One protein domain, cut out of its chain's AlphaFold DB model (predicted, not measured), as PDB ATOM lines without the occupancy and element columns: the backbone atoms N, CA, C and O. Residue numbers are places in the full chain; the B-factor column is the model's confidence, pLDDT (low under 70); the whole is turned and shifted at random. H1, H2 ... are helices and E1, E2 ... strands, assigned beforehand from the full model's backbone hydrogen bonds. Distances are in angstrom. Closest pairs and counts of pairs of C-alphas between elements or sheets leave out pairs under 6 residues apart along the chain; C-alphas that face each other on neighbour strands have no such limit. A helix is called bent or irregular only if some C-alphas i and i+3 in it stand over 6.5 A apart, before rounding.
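Overview. This is residues 3 to 121 of the 129 residues of an uncharacterized protein of Desulfatiglans sp (UniProt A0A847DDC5). A four-stranded sheet, curled like part of a barrel, has the longest helix, H4, crossing one face over E3 and E2, while the short helix H3 lies beyond H4 at the end of the domain away from E4. A long stretch with no named element, residues 52 to 73, leads from E4 to the short helix H2, and another short helix, H1, sits between E3 and E4 in the chain and only grazes the sheet. The printed part has 119 residues, with four named helices and four named strands in the order E1 E2 E3 H1 E4 H2 H3 H4; the sheet, E3 - E2 - E1 - E4, is antiparallel and the class is mixed. The whole is compact, with a radius of gyration of the C-alphas of 14.3 A and spans of 43 by 30 by 27 A.

Along the chain. Find C-alpha 3 at (-0.278, -1.102, 14.449); from there E1 runs 29.5 A to residue 12. E2, residues 18 to 24, comes back over 20.2 A, and E3, residues 30 to 35, covers 14.2 A. Next come H1, residues 39 to 44, 8.9 A long, and E4, residues 47 to 51, 13.3 A long. H2, residues 74 to 80, spans 11.0 A and is only just irregular, with C-alphas 75 and 78 6.6 A apart. H3, residues 90 to 96, spans 10.1 A. Find C-alpha 101 at (10.531, -10.496, -14.137); H4, residues 101 to 115, runs 21.0 A from there to C-alpha 115 at (3.110, 8.230, -8.083).

Arrangement. Begin at E1, E2 and E3, a meander, each strand the antiparallel neighbour of the one before, in two hairpins. Look at N 9 and O 21, 2.9 A apart, between E1 and E2, and at N 22 and O 32, 2.9 A, between E2 and E3. The pairing of E1 is staggered: residues 6 to 12 pair with E2, and residues 3 to 5 with E4, where N 4 and O 48 are 2.8 A apart. H4 is on one face of this strongly twisted sheet, making two layers, helix over sheet, at a height over the sheet of 9.9 A; the closest C-alphas of E3 and H4 are those of Val 30 and Thr 113, 5.6 A apart. H2 only just touches H4, with residue 102 of H4 alone: the closest C-alphas, of Leu 77 and Leu 102, are 6.6 A apart, and the lines are about perpendicular at 77 degrees. H3, not on the sheet, is close to H4 but not clearly touching, with the C-alphas of Trp 96 and Cys 104 closest at 6.4 A. In H1, H3 and H4 every O i to N i+4 pair is within hydrogen-bond range; in H2 0 of 3 are, beside 3 of 4 O i to N i+3 pairs.

Size, cuts and confidence. The two C-alphas farthest apart, those of Ala 52 and Glu 91, are 43.6 A from each other. The printed part has no cut, and its one long link is E4 to H2, 22 residues, where residues 54 to 55 pair with residues 50 to 51 of E4. The mean pLDDT of the printed part is 89.9, and no printed residue is under 70.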
ATOM      1  N   LYS A   3       0.563  -0.755  15.591       92.62
ATOM      2  CA  LYS A   3      -0.278  -1.102  14.449       92.62
ATOM      3  C   LYS A   3      -0.471   0.115  13.552       92.62
ATOM      4  O   LYS A   3      -0.985   1.133  13.998       92.62
ATOM      5  N   TYR A   4      -0.100   0.004  12.283       93.31
ATOM      6  CA  TYR A   4      -0.252   1.067  11.288       93.31
ATOM      7  C   TYR A   4      -1.293   0.664  10.240       93.31
ATOM      8  O   TYR A   4      -1.333  -0.504   9.850       93.31
ATOM      9  N   PRO A   5      -2.152   1.586   9.769       93.69
ATOM     10  CA  PRO A   5      -3.170   1.252   8.777       93.69
ATOM     11  C   PRO A   5      -2.536   0.904   7.425       93.69
ATOM     12  O   PRO A   5      -1.545   1.504   7.020       93.69
ATOM     13  N   THR A   6      -3.139  -0.027   6.691       94.06
ATOM     14  CA  THR A   6      -2.897  -0.203   5.255       94.06
ATOM     15  C   THR A   6      -3.968   0.555   4.481       94.06
ATOM     16  O   THR A   6      -5.161   0.404   4.748       94.06
ATOM     17  N   LYS A   7      -3.551   1.380   3.520       94.00
ATOM     18  CA  LYS A   7      -4.464   2.051   2.586       94.00
ATOM     19  C   LYS A   7      -4.446   1.331   1.250       94.00
ATOM     20  O   LYS A   7      -3.381   0.946   0.784       94.00
ATOM     21  N   TRP A   8      -5.614   1.165   0.651       93.44
ATOM     22  CA  TRP A   8      -5.771   0.494  -0.631       93.44
ATOM     23  C   TRP A   8      -6.121   1.504  -1.711       93.44
ATOM     24  O   TRP A   8      -6.953   2.382  -1.483       93.44
ATOM     25  N   LEU A   9      -5.460   1.383  -2.858       93.25
ATOM     26  CA  LEU A   9      -5.704   2.190  -4.045       93.25
ATOM     27  C   LEU A   9      -5.950   1.276  -5.239       93.25
ATOM     28  O   LEU A   9      -5.226   0.298  -5.435       93.25
ATOM     29  N   ASP A  10      -6.945   1.640  -6.033       92.94
ATOM     30  CA  ASP A  10      -7.342   0.943  -7.248       92.94
ATOM     31  C   ASP A  10      -6.829   1.688  -8.475       92.94
ATOM     32  O   ASP A  10      -6.987   2.905  -8.596       92.94
ATOM     33  N   TYR A  11      -6.214   0.947  -9.392       91.50
ATOM     34  CA  TYR A  11      -5.658   1.465 -10.630       91.50
ATOM     35  C   TYR A  11      -6.227   0.716 -11.827       91.50
ATOM     36  O   TYR A  11      -6.453  -0.492 -11.791       91.50
ATOM     37  N   LYS A  12      -6.384   1.452 -12.925       92.00
ATOM     38  CA  LYS A  12      -6.753   0.916 -14.229       92.00
ATOM     39  C   LYS A  12      -5.743   1.382 -15.263       92.00
ATOM     40  O   LYS A  12      -5.571   2.584 -15.470       92.00
ATOM     41  N   LEU A  13      -5.055   0.435 -15.887       85.81
ATOM     42  CA  LEU A  13      -4.118   0.713 -16.966       85.81
ATOM     43  C   LEU A  13      -4.870   1.119 -18.244       85.81
ATOM     44  O   LEU A  13      -6.025   0.724 -18.426       85.81
ATOM     45  N   PRO A  14      -4.225   1.849 -19.176       85.75
ATOM     46  CA  PRO A  14      -4.827   2.198 -20.468       85.75
ATOM     47  C   PRO A  14      -5.287   0.986 -21.287       85.75
ATOM     48  O   PRO A  14      -6.233   1.084 -22.060       85.75
ATOM     49  N   THR A  15      -4.646  -0.168 -21.084       86.25
ATOM     50  CA  THR A  15      -5.015  -1.456 -21.691       86.25
ATOM     51  C   THR A  15      -6.305  -2.052 -21.118       86.25
ATOM     52  O   THR A  15      -6.786  -3.063 -21.616       86.25
ATOM     53  N   GLY A  16      -6.874  -1.443 -20.074       88.38
ATOM     54  CA  GLY A  16      -8.076  -1.903 -19.381       88.38
ATOM     55  C   GLY A  16      -7.805  -2.818 -18.190       88.38
ATOM     56  O   GLY A  16      -8.725  -3.043 -17.408       88.38
ATOM     57  N   GLN A  17      -6.567  -3.296 -18.020       89.75
ATOM     58  CA  GLN A  17      -6.171  -4.141 -16.894       89.75
ATOM     59  C   GLN A  17      -6.278  -3.368 -15.576       89.75
ATOM     60  O   GLN A  17      -5.765  -2.254 -15.453       89.75
ATOM     61  N   GLU A  18      -6.916  -3.974 -14.583       92.31
ATOM     62  CA  GLU A  18      -7.074  -3.395 -13.250       92.31
ATOM     63  C   GLU A  18      -6.077  -4.022 -12.276       92.31
ATOM     64  O   GLU A  18      -5.712  -5.194 -12.411       92.31
ATOM     65  N   PHE A  19      -5.603  -3.236 -11.313       91.25
ATOM     66  CA  PHE A  19      -4.770  -3.720 -10.220       91.25
ATOM     67  C   PHE A  19      -4.941  -2.866  -8.965       91.25
ATOM     68  O   PHE A  19      -5.198  -1.664  -9.014       91.25
ATOM     69  N   SER A  20      -4.757  -3.517  -7.828       92.69
ATOM     70  CA  SER A  20      -4.866  -2.969  -6.488       92.69
ATOM     71  C   SER A  20      -3.490  -2.804  -5.857       92.69
ATOM     72  O   SER A  20      -2.621  -3.665  -6.001       92.69
ATOM     73  N   VAL A  21      -3.308  -1.739  -5.083       92.56
ATOM     74  CA  VAL A  21      -2.059  -1.442  -4.376       92.56
ATOM     75  C   VAL A  21      -2.343  -1.219  -2.900       92.56
ATOM     76  O   VAL A  21      -3.140  -0.359  -2.534       92.56
ATOM     77  N   ALA A  22      -1.636  -1.958  -2.051       93.56
ATOM     78  CA  ALA A  22      -1.619  -1.742  -0.614       93.56
ATOM     79  C   ALA A  22      -0.448  -0.823  -0.242       93.56
ATOM     80  O   ALA A  22       0.712  -1.120  -0.538       93.56
ATOM     81  N   VAL A  23      -0.741   0.267   0.458       94.62
ATOM     82  CA  VAL A  23       0.223   1.260   0.943       94.62
ATOM     83  C   VAL A  23       0.411   1.093   2.444       94.62
ATOM     84  O   VAL A  23      -0.553   1.103   3.214       94.62
ATOM     85  N   CYS A  24       1.663   0.936   2.864       94.62
ATOM     86  CA  CYS A  24       2.048   0.823   4.263       94.62
ATOM     87  C   CYS A  24       1.887   2.168   4.980       94.62
ATOM     88  O   CYS A  24       2.574   3.129   4.644       94.62
ATOM     89  N   GLY A  25       1.049   2.229   6.016       93.88
ATOM     90  CA  GLY A  25       0.869   3.442   6.813       93.88
ATOM     91  C   GLY A  25       2.096   3.852   7.624       93.88
ATOM     92  O   GLY A  25       2.172   5.003   8.022       93.88
ATOM     93  N   TYR A  26       3.070   2.966   7.857       92.75
ATOM     94  CA  TYR A  26       4.318   3.350   8.526       92.75
ATOM     95  C   TYR A  26       5.283   4.061   7.570       92.75
ATOM     96  O   TYR A  26       5.753   5.157   7.853       92.75
ATOM     97  N   SER A  27       5.605   3.425   6.441       93.12
ATOM     98  CA  SER A  27       6.658   3.896   5.532       93.12
ATOM     99  C   SER A  27       6.141   4.758   4.383       93.12
ATOM    100  O   SER A  27       6.948   5.377   3.695       93.12
ATOM    101  N   GLY A  28       4.829   4.757   4.129       93.69
ATOM    102  CA  GLY A  28       4.225   5.390   2.958       93.69
ATOM    103  C   GLY A  28       4.618   4.735   1.631       93.69
ATOM    104  O   GLY A  28       4.527   5.362   0.578       93.69
ATOM    105  N   LYS A  29       5.106   3.487   1.668       94.12
ATOM    106  CA  LYS A  29       5.556   2.741   0.486       94.12
ATOM    107  C   LYS A  29       4.584   1.631   0.119       94.12
ATOM    108  O   LYS A  29       3.831   1.138   0.961       94.12
ATOM    109  N   VAL A  30       4.640   1.209  -1.141       93.12
ATOM    110  CA  VAL A  30       3.877   0.051  -1.611       93.12
ATOM    111  C   VAL A  30       4.348  -1.204  -0.880       93.12
ATOM    112  O   VAL A  30       5.535  -1.547  -0.905       93.12
ATOM    113  N   ARG A  31       3.405  -1.887  -0.222       90.75
ATOM    114  CA  ARG A  31       3.653  -3.162   0.457       90.75
ATOM    115  C   ARG A  31       3.224  -4.378  -0.336       90.75
ATOM    116  O   ARG A  31       3.918  -5.374  -0.276       90.75
ATOM    117  N   HIS A  32       2.118  -4.282  -1.061       89.50
ATOM    118  CA  HIS A  32       1.607  -5.364  -1.888       89.50
ATOM    119  C   HIS A  32       0.940  -4.791  -3.130       89.50
ATOM    120  O   HIS A  32       0.438  -3.662  -3.112       89.50
ATOM    121  N   MET A  33       0.923  -5.593  -4.187       88.94
ATOM    122  CA  MET A  33       0.233  -5.313  -5.437       88.94
ATOM    123  C   MET A  33      -0.513  -6.567  -5.863       88.94
ATOM    124  O   MET A  33       0.009  -7.669  -5.711       88.94
ATOM    125  N   TYR A  34      -1.721  -6.399  -6.385       87.44
ATOM    126  CA  TYR A  34      -2.566  -7.508  -6.816       87.44
ATOM    127  C   TYR A  34      -3.242  -7.150  -8.127       87.44
ATOM    128  O   TYR A  34      -3.738  -6.038  -8.271       87.44
ATOM    129  N   LEU A  35      -3.267  -8.075  -9.083       84.94
ATOM    130  CA  LEU A  35      -4.049  -7.898 -10.302       84.94
ATOM    131  C   LEU A  35      -5.543  -8.033  -9.976       84.94
ATOM    132  O   LEU A  35      -5.941  -8.937  -9.246       84.94
ATOM    133  N   GLY A  36      -6.355  -7.137 -10.529       85.69
ATOM    134  CA  GLY A  36      -7.784  -7.020 -10.249       85.69
ATOM    135  C   GLY A  36      -8.108  -6.443  -8.866       85.69
ATOM    136  O   GLY A  36      -7.271  -5.815  -8.207       85.69
ATOM    137  N   ASP A  37      -9.354  -6.665  -8.448       77.94
ATOM    138  CA  ASP A  37      -9.854  -6.388  -7.101       77.94
ATOM    139  C   ASP A  37      -9.950  -7.709  -6.321       77.94
ATOM    140  O   ASP A  37     -10.763  -8.576  -6.645       77.94
ATOM    141  N   ASP A  38      -9.082  -7.888  -5.320       79.50
ATOM    142  CA  ASP A  38      -9.103  -9.041  -4.413       79.50
ATOM    143  C   ASP A  38      -9.649  -8.610  -3.036       79.50
ATOM    144  O   ASP A  38      -8.882  -8.187  -2.156       79.50
ATOM    145  N   PRO A  39     -10.975  -8.704  -2.810       83.44
ATOM    146  CA  PRO A  39     -11.590  -8.258  -1.564       83.44
ATOM    147  C   PRO A  39     -11.154  -9.098  -0.354       83.44
ATOM    148  O   PRO A  39     -11.136  -8.595   0.770       83.44
ATOM    149  N   ILE A  40     -10.759 -10.359  -0.564       84.94
ATOM    150  CA  ILE A  40     -10.321 -11.252   0.514       84.94
ATOM    151  C   ILE A  40      -8.953 -10.800   1.020       84.94
ATOM    152  O   ILE A  40      -8.774 -10.597   2.224       84.94
ATOM    153  N   ARG A  41      -7.992 -10.572   0.117       81.56
ATOM    154  CA  ARG A  41      -6.667 -10.072   0.509       81.56
ATOM    155  C   ARG A  41      -6.764  -8.685   1.148       81.56
ATOM    156  O   ARG A  41      -6.068  -8.437   2.131       81.56
ATOM    157  N   ARG A  42      -7.687  -7.824   0.699       87.00
ATOM    158  CA  ARG A  42      -7.981  -6.525   1.342       87.00
ATOM    159  C   ARG A  42      -8.452  -6.651   2.789       87.00
ATOM    160  O   ARG A  42      -8.034  -5.862   3.636       87.00
ATOM    161  N   MET A  43      -9.289  -7.644   3.084       85.00
ATOM    162  CA  MET A  43      -9.749  -7.913   4.450       85.00
ATOM    163  C   MET A  43      -8.630  -8.401   5.375       85.00
ATOM    164  O   MET A  43      -8.668  -8.112   6.568       85.00
ATOM    165  N   ILE A  44      -7.642  -9.123   4.844       84.50
ATOM    166  CA  ILE A  44      -6.539  -9.684   5.637       84.50
ATOM    167  C   ILE A  44      -5.435  -8.636   5.840       84.50
ATOM    168  O   ILE A  44      -4.968  -8.411   6.955       84.50
ATOM    169  N   ALA A  45      -5.044  -7.939   4.774       86.69
ATOM    170  CA  ALA A  45      -3.955  -6.967   4.776       86.69
ATOM    171  C   ALA A  45      -4.446  -5.551   5.145       86.69
ATOM    172  O   ALA A  45      -4.215  -4.576   4.431       86.69
ATOM    173  N   GLN A  46      -5.112  -5.430   6.295       90.88
ATOM    174  CA  GLN A  46      -5.618  -4.148   6.810       90.88
ATOM    175  C   GLN A  46      -4.570  -3.332   7.562       90.88
ATOM    176  O   GLN A  46      -4.695  -2.112   7.669       90.88
ATOM    177  N   TYR A  47      -3.534  -3.983   8.088       92.19
ATOM    178  CA  TYR A  47      -2.572  -3.353   8.980       92.19
ATOM    179  C   TYR A  47      -1.154  -3.831   8.702       92.19
ATOM    180  O   TYR A  47      -0.952  -4.867   8.076       92.19
ATOM    181  N   VAL A  48      -0.199  -3.028   9.153       91.31
ATOM    182  CA  VAL A  48       1.219  -3.365   9.243       91.31
ATOM    183  C   VAL A  48       1.600  -3.276  10.707       91.31
ATOM    184  O   VAL A  48       1.370  -2.241  11.343       91.31
ATOM    185  N   TYR A  49       2.186  -4.341  11.234       91.56
ATOM    186  CA  TYR A  49       2.690  -4.348  12.598       91.56
ATOM    187  C   TYR A  49       4.201  -4.123  12.607       91.56
ATOM    188  O   TYR A  49       4.956  -4.856  11.966       91.56
ATOM    189  N   ALA A  50       4.636  -3.100  13.341       89.12
ATOM    190  CA  ALA A  50       6.040  -2.712  13.434       89.12
ATOM    191  C   ALA A  50       6.485  -2.550  14.893       89.12
ATOM    192  O   ALA A  50       5.759  -2.013  15.735       89.12
ATOM    193  N   GLU A  51       7.699  -3.009  15.189       85.38
ATOM    194  CA  GLU A  51       8.345  -2.874  16.495       85.38
ATOM    195  C   GLU A  51       9.866  -2.933  16.353       85.38
ATOM    196  O   GLU A  51      10.386  -3.610  15.474       85.38
ATOM    197  N   ALA A  52      10.576  -2.171  17.191       81.00
ATOM    198  CA  ALA A  52      12.037  -2.202  17.319       81.00
ATOM    199  C   ALA A  52      12.835  -2.217  15.988       81.00
ATOM    200  O   ALA A  52      13.895  -2.833  15.895       81.00
ATOM    201  N   GLY A  53      12.350  -1.520  14.954       80.62
ATOM    202  CA  GLY A  53      13.061  -1.393  13.678       80.62
ATOM    203  C   GLY A  53      12.819  -2.523  12.669       80.62
ATOM    204  O   GLY A  53      13.571  -2.616  11.698       80.62
ATOM    205  N   PHE A  54      11.781  -3.345  12.844       83.94
ATOM    206  CA  PHE A  54      11.341  -4.333  11.854       83.94
ATOM    207  C   PHE A  54       9.808  -4.409  11.741       83.94
ATOM    208  O   PHE A  54       9.081  -4.028  12.663       83.94
ATOM    209  N   CYS A  55       9.319  -4.891  10.594       88.56
ATOM    210  CA  CYS A  55       7.926  -5.317  10.422       88.56
ATOM    211  C   CYS A  55       7.775  -6.802  10.775       88.56
ATOM    212  O   CYS A  55       8.723  -7.577  10.623       88.56
ATOM    213  N   GLN A  56       6.572  -7.219  11.171       85.88
ATOM    214  CA  GLN A  56       6.234  -8.640  11.244       85.88
ATOM    215  C   GLN A  56       6.415  -9.320   9.868       85.88
ATOM    216  O   GLN A  56       6.312  -8.690   8.810       85.88
ATOM    217  N   ILE A  57       6.712 -10.622   9.872       72.50
ATOM    218  CA  ILE A  57       6.809 -11.434   8.650       72.50
ATOM    219  C   ILE A  57       5.495 -11.321   7.857       72.50
ATOM    220  O   ILE A  57       4.418 -11.430   8.434       72.50
ATOM    221  N   GLY A  58       5.596 -11.084   6.545       74.50
ATOM    222  CA  GLY A  58       4.448 -10.836   5.656       74.50
ATOM    223  C   GLY A  58       3.957  -9.380   5.609       74.50
ATOM    224  O   GLY A  58       3.158  -9.026   4.745       74.50
ATOM    225  N   ASP A  59       4.470  -8.499   6.472       82.38
ATOM    226  CA  ASP A  59       4.102  -7.076   6.495       82.38
ATOM    227  C   ASP A  59       5.184  -6.145   5.925       82.38
ATOM    228  O   ASP A  59       5.020  -4.918   5.913       82.38
ATOM    229  N   HIS A  60       6.301  -6.698   5.447       84.06
ATOM    230  CA  HIS A  60       7.351  -5.907   4.815       84.06
ATOM    231  C   HIS A  60       6.886  -5.326   3.473       84.06
ATOM    232  O   HIS A  60       5.918  -5.775   2.863       84.06
ATOM    233  N   CYS A  61       7.547  -4.249   3.047       90.31
ATOM    234  CA  CYS A  61       7.182  -3.566   1.813       90.31
ATOM    235  C   CYS A  61       7.793  -4.260   0.586       90.31
ATOM    236  O   CYS A  61       8.859  -4.853   0.699       90.31
ATOM    237  N   LEU A  62       7.215  -4.079  -0.606       90.88
ATOM    238  CA  LEU A  62       7.929  -4.376  -1.860       90.88
ATOM    239  C   LEU A  62       9.121  -3.436  -2.055       90.88
ATOM    240  O   LEU A  62      10.137  -3.782  -2.649       90.88
ATOM    241  N   ALA A  63       9.011  -2.225  -1.515       87.94
ATOM    242  CA  ALA A  63      10.099  -1.272  -1.499       87.94
ATOM    243  C   ALA A  63      11.228  -1.740  -0.554       87.94
ATOM    244  O   ALA A  63      11.123  -1.631   0.675       87.94
ATOM    245  N   LEU A  64      12.307  -2.268  -1.140       86.81
ATOM    246  CA  LEU A  64      13.497  -2.767  -0.432       86.81
ATOM    247  C   LEU A  64      14.282  -1.662   0.290       86.81
ATOM    248  O   LEU A  64      14.967  -1.917   1.271       86.81
ATOM    249  N   ASP A  65      14.121  -0.410  -0.133       87.81
ATOM    250  CA  ASP A  65      14.693   0.773   0.518       87.81
ATOM    251  C   ASP A  65      13.874   1.237   1.748       87.81
ATOM    252  O   ASP A  65      14.055   2.343   2.262       87.81
ATOM    253  N   CYS A  66      12.892   0.454   2.205       90.06
ATOM    254  CA  CYS A  66      12.185   0.704   3.460       90.06
ATOM    255  C   CYS A  66      13.093   0.356   4.656       90.06
ATOM    256  O   CYS A  66      13.602  -0.760   4.725       90.06
ATOM    257  N   PRO A  67      13.240   1.244   5.659       86.31
ATOM    258  CA  PRO A  67      14.145   1.012   6.788       86.31
ATOM    259  C   PRO A  67      13.737  -0.163   7.683       86.31
ATOM    260  O   PRO A  67      14.572  -0.646   8.444       86.31
ATOM    261  N   LEU A  68      12.487  -0.635   7.599       89.06
ATOM    262  CA  LEU A  68      11.997  -1.815   8.322       89.06
ATOM    263  C   LEU A  68      12.014  -3.095   7.481       89.06
ATOM    264  O   LEU A  68      11.718  -4.170   8.002       89.06
ATOM    265  N   ASN A  69      12.319  -2.990   6.185       88.19
ATOM    266  CA  ASN A  69      12.372  -4.143   5.305       88.19
ATOM    267  C   ASN A  69      13.709  -4.870   5.477       88.19
ATOM    268  O   ASN A  69      14.774  -4.254   5.548       88.19
ATOM    269  N   ARG A  70      13.628  -6.189   5.608       85.38
ATOM    270  CA  ARG A  70      14.768  -7.096   5.775       85.38
ATOM    271  C   ARG A  70      14.728  -8.237   4.757       85.38
ATOM    272  O   ARG A  70      15.533  -9.152   4.859       85.38
ATOM    273  N   ALA A  71      13.775  -8.207   3.822       84.38
ATOM    274  CA  ALA A  71      13.696  -9.180   2.748       84.38
ATOM    275  C   ALA A  71      14.840  -8.954   1.753       84.38
ATOM    276  O   ALA A  71      15.161  -7.817   1.405       84.38
ATOM    277  N   GLU A  72      15.430 -10.051   1.295       87.12
ATOM    278  CA  GLU A  72      16.286 -10.064   0.114       87.12
ATOM    279  C   GLU A  72      15.397 -10.063  -1.132       87.12
ATOM    280  O   GLU A  72      14.215 -10.416  -1.063       87.12
ATOM    281  N   LYS A  73      15.944  -9.629  -2.271       87.19
ATOM    282  CA  LYS A  73      15.171  -9.466  -3.508       87.19
ATOM    283  C   LYS A  73      14.519 -10.792  -3.905       87.19
ATOM    284  O   LYS A  73      13.327 -10.829  -4.185       87.19
ATOM    285  N   GLU A  74      15.290 -11.866  -3.855       85.81
ATOM    286  CA  GLU A  74      14.944 -13.235  -4.233       85.81
ATOM    287  C   GLU A  74      13.796 -13.770  -3.379       85.81
ATOM    288  O   GLU A  74      12.939 -14.509  -3.861       85.81
ATOM    289  N   HIS A  75      13.713 -13.330  -2.120       87.12
ATOM    290  CA  HIS A  75      12.597 -13.689  -1.265       87.12
ATOM    291  C   HIS A  75      11.282 -13.124  -1.782       87.12
ATOM    292  O   HIS A  75      10.272 -13.689  -1.426       87.12
ATOM    293  N   LEU A  76      11.232 -12.086  -2.619       87.69
ATOM    294  CA  LEU A  76       9.966 -11.529  -3.110       87.69
ATOM    295  C   LEU A  76       9.343 -12.326  -4.271       87.69
ATOM    296  O   LEU A  76       8.210 -12.037  -4.648       87.69
ATOM    297  N   LEU A  77      10.013 -13.370  -4.783       85.69
ATOM    298  CA  LEU A  77       9.454 -14.273  -5.802       85.69
ATOM    299  C   LEU A  77       8.148 -14.944  -5.351       85.69
ATOM    300  O   LEU A  77       7.215 -15.062  -6.143       85.69
ATOM    301  N   HIS A  78       8.021 -15.289  -4.062       82.62
ATOM    302  CA  HIS A  78       6.783 -15.884  -3.539       82.62
ATOM    303  C   HIS A  78       5.575 -14.946  -3.655       82.62
ATOM    304  O   HIS A  78       4.444 -15.415  -3.676       82.62
ATOM    305  N   MET A  79       5.784 -13.627  -3.719       79.06
ATOM    306  CA  MET A  79       4.686 -12.669  -3.893       79.06
ATOM    307  C   MET A  79       4.119 -12.690  -5.314       79.06
ATOM    308  O   MET A  79       3.004 -12.218  -5.527       79.06
ATOM    309  N   LEU A  80       4.889 -13.227  -6.260       80.19
ATOM    310  CA  LEU A  80       4.499 -13.473  -7.644       80.19
ATOM    311  C   LEU A  80       4.054 -14.925  -7.869       80.19
ATOM    312  O   LEU A  80       3.804 -15.302  -9.007       80.19
ATOM    313  N   ASP A  81       3.972 -15.735  -6.806       83.94
ATOM    314  CA  ASP A  81       3.746 -17.182  -6.889       83.94
ATOM    315  C   ASP A  81       4.786 -17.898  -7.789       83.94
ATOM    316  O   ASP A  81       4.501 -18.925  -8.402       83.94
ATOM    317  N   MET A  82       6.015 -17.363  -7.845       86.31
ATOM    318  CA  MET A  82       7.130 -17.885  -8.641       86.31
ATOM    319  C   MET A  82       8.154 -18.607  -7.756       86.31
ATOM    320  O   MET A  82       8.432 -18.187  -6.629       86.31
ATOM    321  N   THR A  83       8.746 -19.687  -8.271       88.19
ATOM    322  CA  THR A  83       9.826 -20.428  -7.589       88.19
ATOM    323  C   THR A  83      11.221 -19.977  -8.002       88.19
ATOM    324  O   THR A  83      12.162 -20.108  -7.224       88.19
ATOM    325  N   GLU A  84      11.354 -19.449  -9.215       92.25
ATOM    326  CA  GLU A  84      12.577 -18.877  -9.768       92.25
ATOM    327  C   GLU A  84      12.231 -17.621 -10.569       92.25
ATOM    328  O   GLU A  84      11.070 -17.401 -10.904       92.25
ATOM    329  N   ASP A  85      13.220 -16.766 -10.815       94.12
ATOM    330  CA  ASP A  85      13.026 -15.568 -11.628       94.12
ATOM    331  C   ASP A  85      13.020 -15.947 -13.112       94.12
ATOM    332  O   ASP A  85      13.984 -16.526 -13.613       94.12
ATOM    333  N   GLU A  86      11.932 -15.624 -13.801       94.06
ATOM    334  CA  GLU A  86      11.748 -15.933 -15.216       94.06
ATOM    335  C   GLU A  86      12.119 -14.733 -16.093       94.06
ATOM    336  O   GLU A  86      12.004 -13.570 -15.686       94.06
ATOM    337  N   GLU A  87      12.544 -15.013 -17.324       95.56
ATOM    338  CA  GLU A  87      12.855 -13.963 -18.289       95.56
ATOM    339  C   GLU A  87      11.584 -13.301 -18.834       95.56
ATOM    340  O   GLU A  87      10.629 -13.967 -19.239       95.56
ATOM    341  N   LEU A  88      11.603 -11.972 -18.901       94.25
ATOM    342  CA  LEU A  88      10.624 -11.199 -19.653       94.25
ATOM    343  C   LEU A  88      10.759 -11.450 -21.154       94.25
ATOM    344  O   LEU A  88      11.853 -11.687 -21.675       94.25
ATOM    345  N   ASP A  89       9.652 -11.286 -21.879       95.56
ATOM    346  CA  ASP A  89       9.706 -11.228 -23.333       95.56
ATOM    347  C   ASP A  89      10.581 -10.052 -23.809       95.56
ATOM    348  O   ASP A  89      10.784  -9.052 -23.115       95.56
ATOM    349  N   SER A  90      11.114 -10.165 -25.026       95.50
ATOM    350  CA  SER A  90      12.093  -9.205 -25.547       95.50
ATOM    351  C   SER A  90      11.567  -7.771 -25.676       95.50
ATOM    352  O   SER A  90      12.359  -6.826 -25.642       95.50
ATOM    353  N   GLU A  91      10.257  -7.598 -25.869       95.38
ATOM    354  CA  GLU A  91       9.642  -6.277 -25.993       95.38
ATOM    355  C   GLU A  91       9.563  -5.613 -24.615       95.38
ATOM    356  O   GLU A  91      10.105  -4.517 -24.431       95.38
ATOM    357  N   ALA A  92       9.015  -6.324 -23.624       92.81
ATOM    358  CA  ALA A  92       8.946  -5.866 -22.241       92.81
ATOM    359  C   ALA A  92      10.341  -5.630 -21.643       92.81
ATOM    360  O   ALA A  92      10.581  -4.601 -21.006       92.81
ATOM    361  N   ALA A  93      11.295  -6.530 -21.900       96.06
ATOM    362  CA  ALA A  93      12.651  -6.403 -21.380       96.06
ATOM    363  C   ALA A  93      13.345  -5.122 -21.869       96.06
ATOM    364  O   ALA A  93      14.034  -4.434 -21.110       96.06
ATOM    365  N   LYS A  94      13.126  -4.761 -23.139       96.19
ATOM    366  CA  LYS A  94      13.658  -3.528 -23.727       96.19
ATOM    367  C   LYS A  94      13.005  -2.282 -23.135       96.19
ATOM    368  O   LYS A  94      13.704  -1.299 -22.898       96.19
ATOM    369  N   GLU A  95      11.691  -2.304 -22.918       94.31
ATOM    370  CA  GLU A  95      10.962  -1.175 -22.333       94.31
ATOM    371  C   GLU A  95      11.399  -0.903 -20.887       94.31
ATOM    372  O   GLU A  95      11.614   0.247 -20.496       94.31
ATOM    373  N   TRP A  96      11.558  -1.963 -20.096       94.25
ATOM    374  CA  TRP A  96      11.862  -1.861 -18.671       94.25
ATOM    375  C   TRP A  96      13.357  -1.820 -18.357       94.25
ATOM    376  O   TRP A  96      13.732  -1.432 -17.250       94.25
ATOM    377  N   GLY A  97      14.209  -2.154 -19.328       96.31
ATOM    378  CA  GLY A  97      15.662  -2.146 -19.174       96.31
ATOM    379  C   GLY A  97      16.198  -3.292 -18.314       96.31
ATOM    380  O   GLY A  97      17.302  -3.184 -17.789       96.31
ATOM    381  N   THR A  98      15.430  -4.371 -18.160       96.12
ATOM    382  CA  THR A  98      15.816  -5.593 -17.445       96.12
ATOM    383  C   THR A  98      15.150  -6.797 -18.100       96.12
ATOM    384  O   THR A  98      14.022  -6.683 -18.565       96.12
ATOM    385  N   SER A  99      15.823  -7.947 -18.137       96.81
ATOM    386  CA  SER A  99      15.205  -9.222 -18.527       96.81
ATOM    387  C   SER A  99      14.576  -9.962 -17.343       96.81
ATOM    388  O   SER A  99      13.884 -10.943 -17.564       96.81
ATOM    389  N   SER A 100      14.792  -9.514 -16.103       96.12
ATOM    390  CA  SER A 100      14.286 -10.158 -14.883       96.12
ATOM    391  C   SER A 100      12.837  -9.747 -14.612       96.12
ATOM    392  O   SER A 100      12.538  -8.558 -14.446       96.12
ATOM    393  N   THR A 101      11.936 -10.728 -14.512       94.31
ATOM    394  CA  THR A 101      10.531 -10.496 -14.137       94.31
ATOM    395  C   THR A 101      10.440  -9.880 -12.744       94.31
ATOM    396  O   THR A 101       9.738  -8.884 -12.540       94.31
ATOM    397  N   LEU A 102      11.213 -10.405 -11.794       93.81
ATOM    398  CA  LEU A 102      11.280  -9.881 -10.434       93.81
ATOM    399  C   LEU A 102      11.785  -8.434 -10.392       93.81
ATOM    400  O   LEU A 102      11.238  -7.598  -9.673       93.81
ATOM    401  N   GLU A 103      12.830  -8.105 -11.151       94.12
ATOM    402  CA  GLU A 103      13.342  -6.737 -11.212       94.12
ATOM    403  C   GLU A 103      12.322  -5.778 -11.815       94.12
ATOM    404  O   GLU A 103      12.096  -4.701 -11.261       94.12
ATOM    405  N   CYS A 104      11.666  -6.180 -12.903       94.31
ATOM    406  CA  CYS A 104      10.605  -5.396 -13.517       94.31
ATOM    407  C   CYS A 104       9.464  -5.128 -12.531       94.31
ATOM    408  O   CYS A 104       9.040  -3.979 -12.373       94.31
ATOM    409  N   PHE A 105       9.038  -6.145 -11.779       91.88
ATOM    410  CA  PHE A 105       8.024  -5.994 -10.740       91.88
ATOM    411  C   PHE A 105       8.435  -4.979  -9.659       91.88
ATOM    412  O   PHE A 105       7.648  -4.100  -9.294       91.88
ATOM    413  N   LEU A 106       9.684  -5.024  -9.188       92.94
ATOM    414  CA  LEU A 106      10.193  -4.069  -8.198       92.94
ATOM    415  C   LEU A 106      10.331  -2.648  -8.761       92.94
ATOM    416  O   LEU A 106      10.017  -1.673  -8.068       92.94
ATOM    417  N   LEU A 107      10.753  -2.509 -10.019       93.94
ATOM    418  CA  LEU A 107      10.783  -1.226 -10.725       93.94
ATOM    419  C   LEU A 107       9.375  -0.645 -10.867       93.94
ATOM    420  O   LEU A 107       9.177   0.552 -10.634       93.94
ATOM    421  N   PHE A 108       8.389  -1.480 -11.193       92.25
ATOM    422  CA  PHE A 108       6.992  -1.072 -11.265       92.25
ATOM    423  C   PHE A 108       6.473  -0.617  -9.898       92.25
ATOM    424  O   PHE A 108       5.996   0.513  -9.779       92.25
ATOM    425  N   ALA A 109       6.668  -1.406  -8.837       92.69
ATOM    426  CA  ALA A 109       6.286  -1.033  -7.472       92.69
ATOM    427  C   ALA A 109       6.935   0.289  -7.015       92.69
ATOM    428  O   ALA A 109       6.304   1.110  -6.335       92.69
ATOM    429  N   ARG A 110       8.185   0.545  -7.429       93.31
ATOM    430  CA  ARG A 110       8.881   1.813  -7.176       93.31
ATOM    431  C   ARG A 110       8.242   2.981  -7.927       93.31
ATOM    432  O   ARG A 110       8.011   4.021  -7.309       93.31
ATOM    433  N   LYS A 111       7.924   2.821  -9.218       93.56
ATOM    434  CA  LYS A 111       7.200   3.839 -10.004       93.56
ATOM    435  C   LYS A 111       5.839   4.151  -9.374       93.56
ATOM    436  O   LYS A 111       5.504   5.320  -9.200       93.56
ATOM    437  N   ILE A 112       5.098   3.127  -8.942       93.81
ATOM    438  CA  ILE A 112       3.825   3.315  -8.235       93.81
ATOM    439  C   ILE A 112       4.032   4.083  -6.929       93.81
ATOM    440  O   ILE A 112       3.350   5.081  -6.711       93.81
ATOM    441  N   THR A 113       5.019   3.703  -6.108       94.44
ATOM    442  CA  THR A 113       5.359   4.417  -4.862       94.44
ATOM    443  C   THR A 113       5.621   5.909  -5.112       94.44
ATOM    444  O   THR A 113       5.148   6.764  -4.365       94.44
ATOM    445  N   GLN A 114       6.338   6.247  -6.187       94.12
ATOM    446  CA  GLN A 114       6.608   7.638  -6.567       94.12
ATOM    447  C   GLN A 114       5.340   8.388  -7.003       94.12
ATOM    448  O   GLN A 114       5.216   9.582  -6.728       94.12
ATOM    449  N   SER A 115       4.394   7.684  -7.628       93.69
ATOM    450  CA  SER A 115       3.110   8.230  -8.083       93.69
ATOM    451  C   SER A 115       2.036   8.343  -6.993       93.69
ATOM    452  O   SER A 115       0.974   8.904  -7.259       93.69
ATOM    453  N   LEU A 116       2.281   7.822  -5.782       94.75
ATOM    454  CA  LEU A 116       1.302   7.878  -4.695       94.75
ATOM    455  C   LEU A 116       0.907   9.333  -4.360       94.75
ATOM    456  O   LEU A 116       1.735  10.241  -4.494       94.75
ATOM    457  N   PRO A 117      -0.320   9.563  -3.869       94.25
ATOM    458  CA  PRO A 117      -0.694  10.820  -3.229       94.25
ATOM    459  C   PRO A 117       0.271  11.201  -2.091       94.25
ATOM    460  O   PRO A 117       0.722  10.344  -1.327       94.25
ATOM    461  N   ASP A 118       0.612  12.486  -1.974       93.62
ATOM    462  CA  ASP A 118       1.641  12.953  -1.030       93.62
ATOM    463  C   ASP A 118       1.256  12.778   0.444       93.62
ATOM    464  O   ASP A 118       2.132  12.628   1.300       93.62
ATOM    465  N   ASP A 119      -0.039  12.768   0.751       93.06
ATOM    466  CA  ASP A 119      -0.568  12.449   2.075       93.06
ATOM    467  C   ASP A 119      -0.309  10.986   2.461       93.06
ATOM    468  O   ASP A 119      -0.068  10.701   3.635       93.06
ATOM    469  N   LEU A 120      -0.269  10.076   1.481       93.44
ATOM    470  CA  LEU A 120      -0.007   8.651   1.692       93.44
ATOM    471  C   LEU A 120       1.482   8.301   1.756       93.44
ATOM    472  O   LEU A 120       1.833   7.262   2.305       93.44
ATOM    473  N   LYS A 121       2.369   9.162   1.242       90.44
ATOM    474  CA  LYS A 121       3.833   8.970   1.311       90.44
ATOM    475  C   LYS A 121       4.420   9.240   2.698       90.44
ATOM    476  O   LYS A 121       5.593   8.959   2.932       90.44
TER     477      LYS A 121